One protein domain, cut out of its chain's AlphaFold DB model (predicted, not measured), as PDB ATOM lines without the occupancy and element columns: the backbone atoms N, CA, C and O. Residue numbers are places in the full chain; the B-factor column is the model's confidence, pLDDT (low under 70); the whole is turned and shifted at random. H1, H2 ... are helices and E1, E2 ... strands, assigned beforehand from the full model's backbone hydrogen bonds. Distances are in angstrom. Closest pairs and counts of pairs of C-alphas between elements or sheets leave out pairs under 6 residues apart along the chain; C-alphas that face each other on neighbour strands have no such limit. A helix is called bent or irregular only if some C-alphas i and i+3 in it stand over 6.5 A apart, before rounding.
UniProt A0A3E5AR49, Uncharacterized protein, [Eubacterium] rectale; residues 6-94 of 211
ATOM      1  N   GLN A   6     -42.250  53.709  27.766       96.31
ATOM      2  CA  GLN A   6     -42.165  55.170  27.755       96.31
ATOM      3  C   GLN A   6     -41.728  55.724  29.111       96.31
ATOM      4  O   GLN A   6     -40.893  56.624  29.166       96.31
ATOM      5  N   ASP A   7     -42.281  55.200  30.201       96.94
ATOM      6  CA  ASP A   7     -41.932  55.646  31.546       96.94
ATOM      7  C   ASP A   7     -40.536  55.180  31.957       96.94
ATOM      8  O   ASP A   7     -39.799  55.971  32.543       96.94
ATOM      9  N   TYR A   8     -40.130  53.968  31.568       96.00
ATOM     10  CA  TYR A   8     -38.754  53.501  31.749       96.00
ATOM     11  C   TYR A   8     -37.735  54.400  31.027       96.00
ATOM     12  O   TYR A   8     -36.732  54.812  31.603       96.00
ATOM     13  N   LEU A   9     -38.004  54.795  29.781       95.31
ATOM     14  CA  LEU A   9     -37.114  55.702  29.051       95.31
ATOM     15  C   LEU A   9     -37.057  57.100  29.688       95.31
ATOM     16  O   LEU A   9     -35.991  57.716  29.709       95.31
ATOM     17  N   LYS A  10     -38.166  57.597  30.256       97.00
ATOM     18  CA  LYS A  10     -38.200  58.891  30.967       97.00
ATOM     19  C   LYS A  10     -37.331  58.912  32.224       97.00
ATOM     20  O   LYS A  10     -36.890  59.994  32.602       97.00
ATOM     21  N   THR A  11     -37.068  57.766  32.862       95.12
ATOM     22  CA  THR A  11     -36.125  57.706  33.993       95.12
ATOM     23  C   THR A  11     -34.664  57.805  33.550       95.12
ATOM     24  O   THR A  11     -33.775  57.843  34.393       95.12
ATOM     25  N   GLY A  12     -34.395  57.849  32.239       94.69
ATOM     26  CA  GLY A  12     -33.043  57.722  31.708       94.69
ATOM     27  C   GLY A  12     -32.520  56.290  31.798       94.69
ATOM     28  O   GLY A  12     -31.310  56.112  31.882       94.69
ATOM     29  N   ARG A  13     -33.422  55.292  31.775       92.25
ATOM     30  CA  ARG A  13     -33.109  53.867  31.969       92.25
ATOM     31  C   ARG A  13     -32.522  53.568  33.350       92.25
ATOM     32  O   ARG A  13     -31.613  52.757  33.480       92.25
ATOM     33  N   ASP A  14     -33.040  54.232  34.384       93.94
ATOM     34  CA  ASP A  14     -32.651  53.948  35.766       93.94
ATOM     35  C   ASP A  14     -32.965  52.474  36.108       93.94
ATOM     36  O   ASP A  14     -34.145  52.101  36.093       93.94
ATOM     37  N   PRO A  15     -31.960  51.633  36.421       88.19
ATOM     38  CA  PRO A  15     -32.178  50.228  36.767       88.19
ATOM     39  C   PRO A  15     -33.085  50.046  37.993       88.19
ATOM     40  O   PRO A  15     -33.797  49.048  38.074       88.19
ATOM     41  N   ALA A  16     -33.151  51.022  38.906       91.88
ATOM     42  CA  ALA A  16     -34.030  50.962  40.076       91.88
ATOM     43  C   ALA A  16     -35.527  51.141  39.737       91.88
ATOM     44  O   ALA A  16     -36.389  50.959  40.602       91.88
ATOM     45  N   TYR A  17     -35.861  51.511  38.492       95.56
ATOM     46  CA  TYR A  17     -37.249  51.627  38.038       95.56
ATOM     47  C   TYR A  17     -37.965  50.273  37.996       95.56
ATOM     48  O   TYR A  17     -39.170  50.218  38.272       95.56
ATOM     49  N   LEU A  18     -37.238  49.210  37.641       96.94
ATOM     50  CA  LEU A  18     -37.757  47.852  37.542       96.94
ATOM     51  C   LEU A  18     -37.339  47.039  38.752       96.94
ATOM     52  O   LEU A  18     -36.154  46.935  39.069       96.94
ATOM     53  N   LYS A  19     -38.335  46.441  39.402       96.88
ATOM     54  CA  LYS A  19     -38.120  45.537  40.521       96.88
ATOM     55  C   LYS A  19     -38.651  44.145  40.218       96.88
ATOM     56  O   LYS A  19     -39.613  43.983  39.471       96.88
ATOM     57  N   ASN A  20     -38.042  43.149  40.839       97.25
ATOM     58  CA  ASN A  20     -38.431  41.750  40.783       97.25
ATOM     59  C   ASN A  20     -39.937  41.583  41.051       97.25
ATOM     60  O   ASN A  20     -40.490  42.111  42.022       97.25
ATOM     61  N   GLY A  21     -40.628  40.881  40.159       95.25
ATOM     62  CA  GLY A  21     -42.073  40.687  40.200       95.25
ATOM     63  C   GLY A  21     -42.896  41.862  39.656       95.25
ATOM     64  O   GLY A  21     -44.108  41.878  39.857       95.25
ATOM     65  N   ASP A  22     -42.290  42.886  39.048       96.88
ATOM     66  CA  ASP A  22     -43.047  43.936  38.361       96.88
ATOM     67  C   ASP A  22     -43.657  43.394  37.066       96.88
ATOM     68  O   ASP A  22     -42.972  42.809  36.231       96.88
ATOM     69  N   THR A  23     -44.950  43.633  36.860       96.94
ATOM     70  CA  THR A  23     -45.593  43.367  35.570       96.94
ATOM     71  C   THR A  23     -45.152  44.412  34.547       96.94
ATOM     72  O   THR A  23     -45.277  45.612  34.812       96.94
ATOM     73  N   ILE A  24     -44.692  43.983  33.372       96.69
ATOM     74  CA  ILE A  24     -44.183  44.858  32.305       96.69
ATOM     75  C   ILE A  24     -44.990  44.704  31.008       96.69
ATOM     76  O   ILE A  24     -45.577  43.651  30.753       96.69
ATOM     77  N   THR A  25     -45.037  45.753  30.182       94.94
ATOM     78  CA  THR A  25     -45.632  45.658  28.837       94.94
ATOM     79  C   THR A  25     -44.737  44.871  27.882       94.94
ATOM     80  O   THR A  25     -43.532  44.743  28.102       94.94
ATOM     81  N   GLU A  26     -45.313  44.364  26.790       91.50
ATOM     82  CA  GLU A  26     -44.554  43.624  25.780       91.50
ATOM     83  C   GLU A  26     -43.478  44.491  25.109       91.50
ATOM     84  O   GLU A  26     -42.381  44.008  24.851       91.50
ATOM     85  N   GLU A  27     -43.728  45.787  24.886       92.50
ATOM     86  CA  GLU A  27     -42.720  46.683  24.302       92.50
ATOM     87  C   GLU A  27     -41.510  46.847  25.224       92.50
ATOM     88  O   GLU A  27     -40.376  46.891  24.755       92.50
ATOM     89  N   LEU A  28     -41.740  46.916  26.541       94.19
ATOM     90  CA  LEU A  28     -40.650  46.976  27.510       94.19
ATOM     91  C   LEU A  28     -39.914  45.635  27.599       94.19
ATOM     92  O   LEU A  28     -38.690  45.624  27.631       94.19
ATOM     93  N   ALA A  29     -40.636  44.511  27.574       93.44
ATOM     94  CA  ALA A  29     -40.026  43.185  27.501       93.44
ATOM     95  C   ALA A  29     -39.099  43.049  26.278       93.44
ATOM     96  O   ALA A  29     -37.973  42.575  26.409       93.44
ATOM     97  N   ARG A  30     -39.534  43.528  25.103       91.12
ATOM     98  CA  ARG A  30     -38.712  43.541  23.882       91.12
ATOM     99  C   ARG A  30     -37.476  44.430  24.019       91.12
ATOM    100  O   ARG A  30     -36.397  44.008  23.618       91.12
ATOM    101  N   GLU A  31     -37.603  45.620  24.609       91.81
ATOM    102  CA  GLU A  31     -36.451  46.504  24.853       91.81
ATOM    103  C   GLU A  31     -35.388  45.822  25.728       91.81
ATOM    104  O   GLU A  31     -34.208  45.861  25.386       91.81
ATOM    105  N   LEU A  32     -35.804  45.177  26.825       92.50
ATOM    106  CA  LEU A  32     -34.894  44.536  27.782       92.50
ATOM    107  C   LEU A  32     -34.190  43.308  27.193       92.50
ATOM    108  O   LEU A  32     -33.000  43.104  27.406       92.50
ATOM    109  N   ILE A  33     -34.922  42.472  26.454       91.75
ATOM    110  CA  ILE A  33     -34.409  41.174  25.995       91.75
ATOM    111  C   ILE A  33     -33.695  41.274  24.650       91.75
ATOM    112  O   ILE A  33     -32.674  40.619  24.430       91.75
ATOM    113  N   CYS A  34     -34.244  42.061  23.728       85.62
ATOM    114  CA  CYS A  34     -33.860  41.993  22.324       85.62
ATOM    115  C   CYS A  34     -32.788  43.024  21.956       85.62
ATOM    116  O   CYS A  34     -32.165  42.886  20.907       85.62
ATOM    117  N   ALA A  35     -32.550  44.041  22.797       71.38
ATOM    118  CA  ALA A  35     -31.520  45.068  22.601       71.38
ATOM    119  C   ALA A  35     -31.496  45.685  21.177       71.38
ATOM    120  O   ALA A  35     -30.438  46.048  20.663       71.38
ATOM    121  N   GLY A  36     -32.665  45.798  20.531       61.16
ATOM    122  CA  GLY A  36     -32.822  46.339  19.174       61.16
ATOM    123  C   GLY A  36     -32.826  45.319  18.024       61.16
ATOM    124  O   GLY A  36     -32.896  45.741  16.873       61.16
ATOM    125  N   ASP A  37     -32.765  44.012  18.300       64.06
ATOM    126  CA  ASP A  37     -33.006  42.945  17.314       64.06
ATOM    127  C   ASP A  37     -34.517  42.652  17.209       64.06
ATOM    128  O   ASP A  37     -35.179  42.425  18.223       64.06
ATOM    129  N   GLU A  38     -35.087  42.702  16.003       58.38
ATOM    130  CA  GLU A  38     -36.545  42.601  15.799       58.38
ATOM    131  C   GLU A  38     -37.048  41.149  15.692       58.38
ATOM    132  O   GLU A  38     -38.230  40.899  15.938       58.38
ATOM    133  N   ASP A  39     -36.176  40.179  15.391       62.81
ATOM    134  CA  ASP A  39     -36.606  38.823  15.029       62.81
ATOM    135  C   ASP A  39     -36.526  37.814  16.190       62.81
ATOM    136  O   ASP A  39     -35.462  37.488  16.727       62.81
ATOM    137  N   GLY A  40     -37.679  37.231  16.538       62.88
ATOM    138  CA  GLY A  40     -37.760  35.952  17.253       62.88
ATOM    139  C   GLY A  40     -37.421  35.948  18.744       62.88
ATOM    140  O   GLY A  40     -37.468  34.897  19.379       62.88
ATOM    141  N   CYS A  41     -37.048  37.085  19.330       72.94
ATOM    142  CA  CYS A  41     -36.484  37.137  20.683       72.94
ATOM    143  C   CYS A  41     -37.470  36.782  21.812       72.94
ATOM    144  O   CYS A  41     -37.036  36.322  22.864       72.94
ATOM    145  N   LEU A  42     -38.778  36.964  21.593       78.06
ATOM    146  CA  LEU A  42     -39.847  36.557  22.518       78.06
ATOM    147  C   LEU A  42     -40.658  35.354  21.999       78.06
ATOM    148  O   LEU A  42     -41.681  35.001  22.590       78.06
ATOM    149  N   ASP A  43     -40.212  34.737  20.900       65.62
ATOM    150  CA  ASP A  43     -40.919  33.647  20.208       65.62
ATOM    151  C   ASP A  43     -40.582  32.264  20.804       65.62
ATOM    152  O   ASP A  43     -41.073  31.238  20.330       65.62
ATOM    153  N   GLY A  44     -39.730  32.235  21.836       61.81
ATOM    154  CA  GLY A  44     -39.366  31.036  22.585       61.81
ATOM    155  C   GLY A  44     -40.507  30.478  23.442       61.81
ATOM    156  O   GLY A  44     -41.510  31.149  23.701       61.81
ATOM    157  N   GLU A  45     -40.330  29.225  23.874       59.56
ATOM    158  CA  GLU A  45     -41.227  28.542  24.809       59.56
ATOM    159  C   GLU A  45     -41.471  29.425  26.050       59.56
ATOM    160  O   GLU A  45     -40.563  30.088  26.554       59.56
ATOM    161  N   PHE A  46     -42.735  29.503  26.474       66.12
ATOM    162  CA  PHE A  46     -43.204  30.238  27.655       66.12
ATOM    163  C   PHE A  46     -42.408  29.822  28.908       66.12
ATOM    164  O   PHE A  46     -41.789  28.768  28.883       66.12
ATOM    165  N   GLU A  47     -42.448  30.614  29.989       81.56
ATOM    166  CA  GLU A  47     -41.555  30.592  31.170       81.56
ATOM    167  C   GLU A  47     -40.446  31.658  31.121       81.56
ATOM    168  O   GLU A  47     -40.773  32.842  31.056       81.56
ATOM    169  N   ILE A  48     -39.166  31.268  31.233       90.44
ATOM    170  CA  ILE A  48     -38.003  32.150  31.422       90.44
ATOM    171  C   ILE A  48     -37.457  32.608  30.068       90.44
ATOM    172  O   ILE A  48     -37.102  31.800  29.214       90.44
ATOM    173  N   THR A  49     -37.324  33.919  29.886       92.75
ATOM    174  CA  THR A  49     -36.709  34.532  28.703       92.75
ATOM    175  C   THR A  49     -35.607  35.491  29.137       92.75
ATOM    176  O   THR A  49     -35.814  36.307  30.034       92.75
ATOM    177  N   GLN A  50     -34.430  35.382  28.514       93.19
ATOM    178  CA  GLN A  50     -33.232  36.129  28.907       93.19
ATOM    179  C   GLN A  50     -32.621  36.903  27.743       93.19
ATOM    180  O   GLN A  50     -32.696  36.458  26.593       93.19
ATOM    181  N   SER A  51     -31.997  38.048  28.039       92.75
ATOM    182  CA  SER A  51     -31.228  38.796  27.043       92.75
ATOM    183  C   SER A  51     -30.035  37.978  26.538       92.75
ATOM    184  O   SER A  51     -29.532  37.066  27.197       92.75
ATOM    185  N   ARG A  52     -29.572  38.283  25.320       88.00
ATOM    186  CA  ARG A  52     -28.421  37.591  24.701       88.00
ATOM    187  C   ARG A  52     -27.066  38.151  25.137       88.00
ATOM    188  O   ARG A  52     -26.034  37.566  24.811       88.00
ATOM    189  N   ILE A  53     -27.061  39.296  25.814       90.62
ATOM    190  CA  ILE A  53     -25.854  39.981  26.269       90.62
ATOM    191  C   ILE A  53     -25.694  39.805  27.774       90.62
ATOM    192  O   ILE A  53     -26.667  39.769  28.517       90.62
ATOM    193  N   VAL A  54     -24.446  39.684  28.214       94.25
ATOM    194  CA  VAL A  54     -24.125  39.679  29.640       94.25
ATOM    195  C   VAL A  54     -24.224  41.114  30.149       94.25
ATOM    196  O   VAL A  54     -23.478  41.969  29.673       94.25
ATOM    197  N   GLU A  55     -25.111  41.357  31.111       94.62
ATOM    198  CA  GLU A  55     -25.307  42.677  31.723       94.62
ATOM    199  C   GLU A  55     -24.259  42.969  32.800       94.62
ATOM    200  O   GLU A  55     -23.741  44.080  32.898       94.62
ATOM    201  N   ASP A  56     -23.917  41.958  33.604       96.19
ATOM    202  CA  ASP A  56     -22.926  42.066  34.678       96.19
ATOM    203  C   ASP A  56     -22.301  40.694  35.005       96.19
ATOM    204  O   ASP A  56     -22.710  39.653  34.480       96.19
ATOM    205  N   ILE A  57     -21.304  40.675  35.890       96.88
ATOM    206  CA  ILE A  57     -20.673  39.468  36.426       96.88
ATOM    207  C   ILE A  57     -20.880  39.425  37.940       96.88
ATOM    208  O   ILE A  57     -20.219  40.137  38.699       96.88
ATOM    209  N   ILE A  58     -21.737  38.515  38.403       95.50
ATOM    210  CA  ILE A  58     -22.053  38.344  39.826       95.50
ATOM    211  C   ILE A  58     -21.625  36.950  40.277       95.50
ATOM    212  O   ILE A  58     -22.005  35.932  39.700       95.50
ATOM    213  N   GLY A  59     -20.792  36.887  41.320       93.56
ATOM    214  CA  GLY A  59     -20.266  35.613  41.823       93.56
ATOM    215  C   GLY A  59     -19.350  34.882  40.831       93.56
ATOM    216  O   GLY A  59     -19.183  33.673  40.946       93.56
ATOM    217  N   GLY A  60     -18.764  35.605  39.869       95.25
ATOM    218  CA  GLY A  60     -17.880  35.047  38.838       95.25
ATOM    219  C   GLY A  60     -18.597  34.482  37.610       95.25
ATOM    220  O   GLY A  60     -17.934  33.951  36.723       95.25
ATOM    221  N   GLU A  61     -19.921  34.612  37.530       96.00
ATOM    222  CA  GLU A  61     -20.729  34.157  36.398       96.00
ATOM    223  C   GLU A  61     -21.475  35.337  35.767       96.00
ATOM    224  O   GLU A  61     -21.859  36.279  36.461       96.00
ATOM    225  N   GLY A  62     -21.662  35.287  34.446       97.50
ATOM    226  CA  GLY A  62     -22.437  36.294  33.725       97.50
ATOM    227  C   GLY A  62     -23.920  36.216  34.085       97.50
ATOM    228  O   GLY A  62     -24.478  35.118  34.190       97.50
ATOM    229  N   VAL A  63     -24.541  37.379  34.261       97.75
ATOM    230  CA  VAL A  63     -25.980  37.524  34.498       97.75
ATOM    231  C   VAL A  63     -26.644  38.313  33.372       97.75
ATOM    232  O   VAL A  63     -26.001  39.136  32.721       97.75
ATOM    233  N   TYR A  64     -27.923  38.032  33.141       96.31
ATOM    234  CA  TYR A  64     -28.693  38.476  31.980       96.31
ATOM    235  C   TYR A  64     -30.009  39.100  32.442       96.31
ATOM    236  O   TYR A  64     -30.593  38.620  33.426       96.31
ATOM    237  N   GLU A  65     -30.503  40.113  31.722       95.94
ATOM    238  CA  GLU A  65     -31.875  40.595  31.917       95.94
ATOM    239  C   GLU A  65     -32.826  39.416  31.760       95.94
ATOM    240  O   GLU A  65     -32.746  38.676  30.780       95.94
ATOM    241  N   THR A  66     -33.698  39.217  32.741       95.88
ATOM    242  CA  THR A  66     -34.560  38.040  32.812       95.88
ATOM    243  C   THR A  66     -36.004  38.458  33.032       95.88
ATOM    244  O   THR A  66     -36.326  39.233  33.938       95.88
ATOM    245  N   ILE A  67     -36.887  37.919  32.198       95.56
ATOM    246  CA  ILE A  67     -38.336  38.066  32.307       95.56
ATOM    247  C   ILE A  67     -38.997  36.690  32.328       95.56
ATOM    248  O   ILE A  67     -38.436  35.708  31.840       95.56
ATOM    249  N   TRP A  68     -40.203  36.627  32.882       93.94
ATOM    250  CA  TRP A  68     -40.985  35.403  32.967       93.94
ATOM    251  C   TRP A  68     -42.458  35.627  32.616       93.94
ATOM    252  O   TRP A  68     -43.019  36.678  32.929       93.94
ATOM    253  N   ARG A  69     -43.104  34.634  31.998       91.50
ATOM    254  CA  ARG A  69     -44.573  34.554  31.894       91.50
ATOM    255  C   ARG A  69     -45.049  33.110  31.974       91.50
ATOM    256  O   ARG A  69     -44.402  32.218  31.438       91.50
ATOM    257  N   GLU A  70     -46.218  32.897  32.569       87.88
ATOM    258  CA  GLU A  70     -46.817  31.565  32.725       87.88
ATOM    259  C   GLU A  70     -47.292  30.961  31.394       87.88
ATOM    260  O   GLU A  70     -47.159  29.766  31.148       87.88
ATOM    261  N   SER A  71     -47.879  31.784  30.524       87.44
ATOM    262  CA  SER A  71     -48.438  31.359  29.240       87.44
ATOM    263  C   SER A  71     -48.517  32.556  28.276       87.44
ATOM    264  O   SER A  71     -48.323  33.691  28.722       87.44
ATOM    265  N   PRO A  72     -48.807  32.359  26.971       84.56
ATOM    266  CA  PRO A  72     -48.906  33.472  26.019       84.56
ATOM    267  C   PRO A  72     -49.950  34.530  26.398       84.56
ATOM    268  O   PRO A  72     -49.783  35.691  26.034       84.56
ATOM    269  N   ASP A  73     -50.996  34.137  27.128       86.19
ATOM    270  CA  ASP A  73     -52.095  35.022  27.530       86.19
ATOM    271  C   ASP A  73     -51.818  35.766  28.851       86.19
ATOM    272  O   ASP A  73     -52.590  36.644  29.242       86.19
ATOM    273  N   HIS A  74     -50.733  35.423  29.555       89.25
ATOM    274  CA  HIS A  74     -50.331  36.079  30.800       89.25
ATOM    275  C   HIS A  74     -49.355  37.228  30.529       89.25
ATOM    276  O   HIS A  74     -48.541  37.159  29.603       89.25
ATOM    277  N   PRO A  75     -49.400  38.296  31.345       91.94
ATOM    278  CA  PRO A  75     -48.477  39.403  31.184       91.94
ATOM    279  C   PRO A  75     -47.049  38.991  31.561       91.94
ATOM    280  O   PRO A  75     -46.830  38.090  32.374       91.94
ATOM    281  N   TRP A  76     -46.073  39.705  31.007       93.88
ATOM    282  CA  TRP A  76     -44.674  39.535  31.373       93.88
ATOM    283  C   TRP A  76     -44.396  40.059  32.780       93.88
ATOM    284  O   TRP A  76     -44.894  41.111  33.188       93.88
ATOM    285  N   THR A  77     -43.546  39.336  33.493       95.81
ATOM    286  CA  THR A  77     -43.019  39.690  34.806       95.81
ATOM    287  C   THR A  77     -41.523  39.919  34.687       95.81
ATOM    288  O   THR A  77     -40.803  39.070  34.169       95.81
ATOM    289  N   TYR A  78     -41.044  41.061  35.165       97.38
ATOM    290  CA  TYR A  78     -39.620  41.317  35.298       97.38
ATOM    291  C   TYR A  78     -39.059  40.541  36.487       97.38
ATOM    292  O   TYR A  78     -39.609  40.622  37.585       97.38
ATOM    293  N   VAL A  79     -37.972  39.804  36.276       97.19
ATOM    294  CA  VAL A  79     -37.329  39.012  37.329       97.19
ATOM    295  C   VAL A  79     -36.113  39.753  37.876       97.19
ATOM    296  O   VAL A  79     -35.974  39.884  39.087       97.19
ATOM    297  N   GLY A  80     -35.262  40.300  37.005       97.44
ATOM    298  CA  GLY A  80     -34.006  40.952  37.383       97.44
ATOM    299  C   GLY A  80     -32.826  40.392  36.600       97.44
ATOM    300  O   GLY A  80     -32.998  39.870  35.497       97.44
ATOM    301  N   LEU A  81     -31.632  40.456  37.196       97.62
ATOM    302  CA  LEU A  81     -30.427  39.882  36.600       97.62
ATOM    303  C   LEU A  81     -30.197  38.470  37.130       97.62
ATOM    304  O   LEU A  81     -29.900  38.280  38.315       97.62
ATOM    305  N   CYS A  82     -30.316  37.479  36.250       97.44
ATOM    306  CA  CYS A  82     -30.214  36.064  36.606       97.44
ATOM    307  C   CYS A  82     -29.085  35.377  35.840       97.44
ATOM    308  O   CYS A  82     -28.697  35.794  34.750       97.44
ATOM    309  N   LYS A  83     -28.561  34.283  36.401       97.00
ATOM    310  CA  LYS A  83     -27.664  33.375  35.669       97.00
ATOM    311  C   LYS A  83     -28.403  32.732  34.494       97.00
ATOM    312  O   LYS A  83     -29.630  32.647  34.502       97.00
ATOM    313  N   ALA A  84     -27.652  32.231  33.517       95.00
ATOM    314  CA  ALA A  84     -28.221  31.529  32.369       95.00
ATOM    315  C   ALA A  84     -29.143  30.371  32.808       95.00
ATOM    316  O   ALA A  84     -28.726  29.496  33.570       95.00
ATOM    317  N   GLY A  85     -30.387  30.380  32.324       92.69
ATOM    318  CA  GLY A  85     -31.418  29.379  32.614       92.69
ATOM    319  C   GLY A  85     -31.983  29.408  34.039       92.69
ATOM    320  O   GLY A  85     -32.612  28.437  34.447       92.69
ATOM    321  N   MET A  86     -31.733  30.471  34.807       94.44
ATOM    322  CA  MET A  86     -32.193  30.628  36.192       94.44
ATOM    323  C   MET A  86     -33.142  31.827  36.315       94.44
ATOM    324  O   MET A  86     -33.117  32.730  35.484       94.44
ATOM    325  N   ASP A  87     -33.924  31.863  37.391       92.62
ATOM    326  CA  ASP A  87     -34.986  32.845  37.665       92.62
ATOM    327  C   ASP A  87     -34.839  33.551  39.027       92.62
ATOM    328  O   ASP A  87     -35.749  34.226  39.504       92.62
ATOM    329  N   LYS A  88     -33.675  33.426  39.670       95.94
ATOM    330  CA  LYS A  88     -33.359  34.172  40.893       95.94
ATOM    331  C   LYS A  88     -32.605  35.447  40.544       95.94
ATOM    332  O   LYS A  88     -31.476  35.379  40.053       95.94
ATOM    333  N   ASN A  89     -33.189  36.603  40.852       97.81
ATOM    334  CA  ASN A  89     -32.474  37.874  40.780       97.81
ATOM    335  C   ASN A  89     -31.255  37.864  41.714       97.81
ATOM    336  O   ASN A  89     -31.369  37.584  42.910       97.81
ATOM    337  N   LEU A  90     -30.089  38.199  41.167       97.62
ATOM    338  CA  LEU A  90     -28.832  38.298  41.908       97.62
ATOM    339  C   LEU A  90     -28.376  39.741  42.123       97.62
ATOM    340  O   LEU A  90     -27.442  39.964  42.893       97.62
ATOM    341  N   ALA A  91     -29.023  40.710  41.476       97.00
ATOM    342  CA  ALA A  91     -28.665  42.117  41.552       97.00
ATOM    343  C   ALA A  91     -29.599  42.862  42.525       97.00
ATOM    344  O   ALA A  91     -30.773  43.084  42.211       97.00
ATOM    345  N   PRO A  92     -29.109  43.311  43.699       96.12
ATOM    346  CA  PRO A  92     -29.948  43.974  44.701       96.12
ATOM    347  C   PRO A  92     -30.629  45.260  44.214       96.12
ATOM    348  O   PRO A  92     -31.620  45.676  44.803       96.12
ATOM    349  N   ILE A  93     -30.132  45.888  43.144       96.12
ATOM    350  CA  ILE A  93     -30.739  47.095  42.564       96.12
ATOM    351  C   ILE A  93     -32.148  46.848  42.002       96.12
ATOM    352  O   ILE A  93     -32.972  47.758  42.017       96.12
ATOM    353  N   HIS A  94     -32.434  45.610  41.592       97.50
ATOM    354  CA  HIS A  94     -33.749  45.174  41.119       97.50
ATOM    355  C   HIS A  94     -34.572  44.477  42.207       97.50
ATOM    356  O   HIS A  94     -35.694  44.055  41.959       97.50
TER     357      HIS A  94
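Overview. This is residues 6 to 94 of the 211 residues of an uncharacterized protein of [Eubacterium] rectale (UniProt A0A3E5AR49). A small sheet built on a long, bent hairpin of E4 and E5 has one helix, H2, packed along one face, while residues 88 to 91 fold back over the opposite face at E5. The short helix H1 lies away from the sheet, near H2, and the loop of residues 35 to 46 links H2 to E2. The printed part has 89 residues with two named helices and five named strands; along the chain H1 comes first, then E1, then H2, and after it the strands E2, E3, E4 and E5; the sheet is branched, with the antiparallel neighbour pairs E1 and E5, E2 and E4, E3 and E4, and E4 and E5. The class is mixed, helices and strands, with under half of the residues in named elements. The whole is compact, with a radius of gyration of the C-alphas of 12.2 A and spans of 34 by 30 by 24 A.

Along the chain. The longest strand, E4, is residues 61 to 69, 24.3 A from first to last C-alpha, and bends by 55 degrees at residue 65. E5, residues 76 to 83, is 18.6 A long, bends by 68 degrees at residue 80 and ends at C-alpha 83 (-27.664, 33.375, 35.669). E1 is residues 22 to 24, E2 residues 47 to 50 and E3 residues 56 to 58. H2, residues 26 to 34, is 11.4 A long and begins at C-alpha 26 (-44.554, 43.624, 25.780). H1, residues 6 to 10, is 6.3 A long and begins at C-alpha 6 (-42.165, 55.170, 27.755).

Arrangement. E3, E4 and E5 form a meander, each strand the antiparallel neighbour of the one before. E4 and E5 are a hairpin at 164 degrees, with N 66 and O 80 at 2.9 A. E3 and E4 are a hairpin too, with N 63 and O 56 at 2.9 A. E2 and E3 lie on one side of E4, E5 on the other side. E2 is antiparallel to E4, with N 49 and O 67 at 2.9 A. The edge strand E1 is antiparallel to E5, with N 24 and O 76 at 2.9 A. H2 is on the sheet at a height of 8.9 A, over E4 and only just over E5, where 3 of its C-alphas fall. It runs along the strands, at 23 degrees to E4 on the local plane; the closest C-alphas of the two are those of Leu 32 and Glu 65, 6.5 A apart. H1 is not on the sheet; it and H2 are near each other, with 5 pairs of C-alphas within 10 A. In H1 and H2 every O i to N i+4 pair is within hydrogen-bond range.

Size, cuts and confidence. The two C-alphas farthest apart are those of Gly 60 and Asp 73, at 36.0 A. The printed part has no cut. The links H1 to E1 and H2 to E2 are long. The mean pLDDT of the printed part is 90.2; residues 36 to 40 and 43 to 46 are under 70.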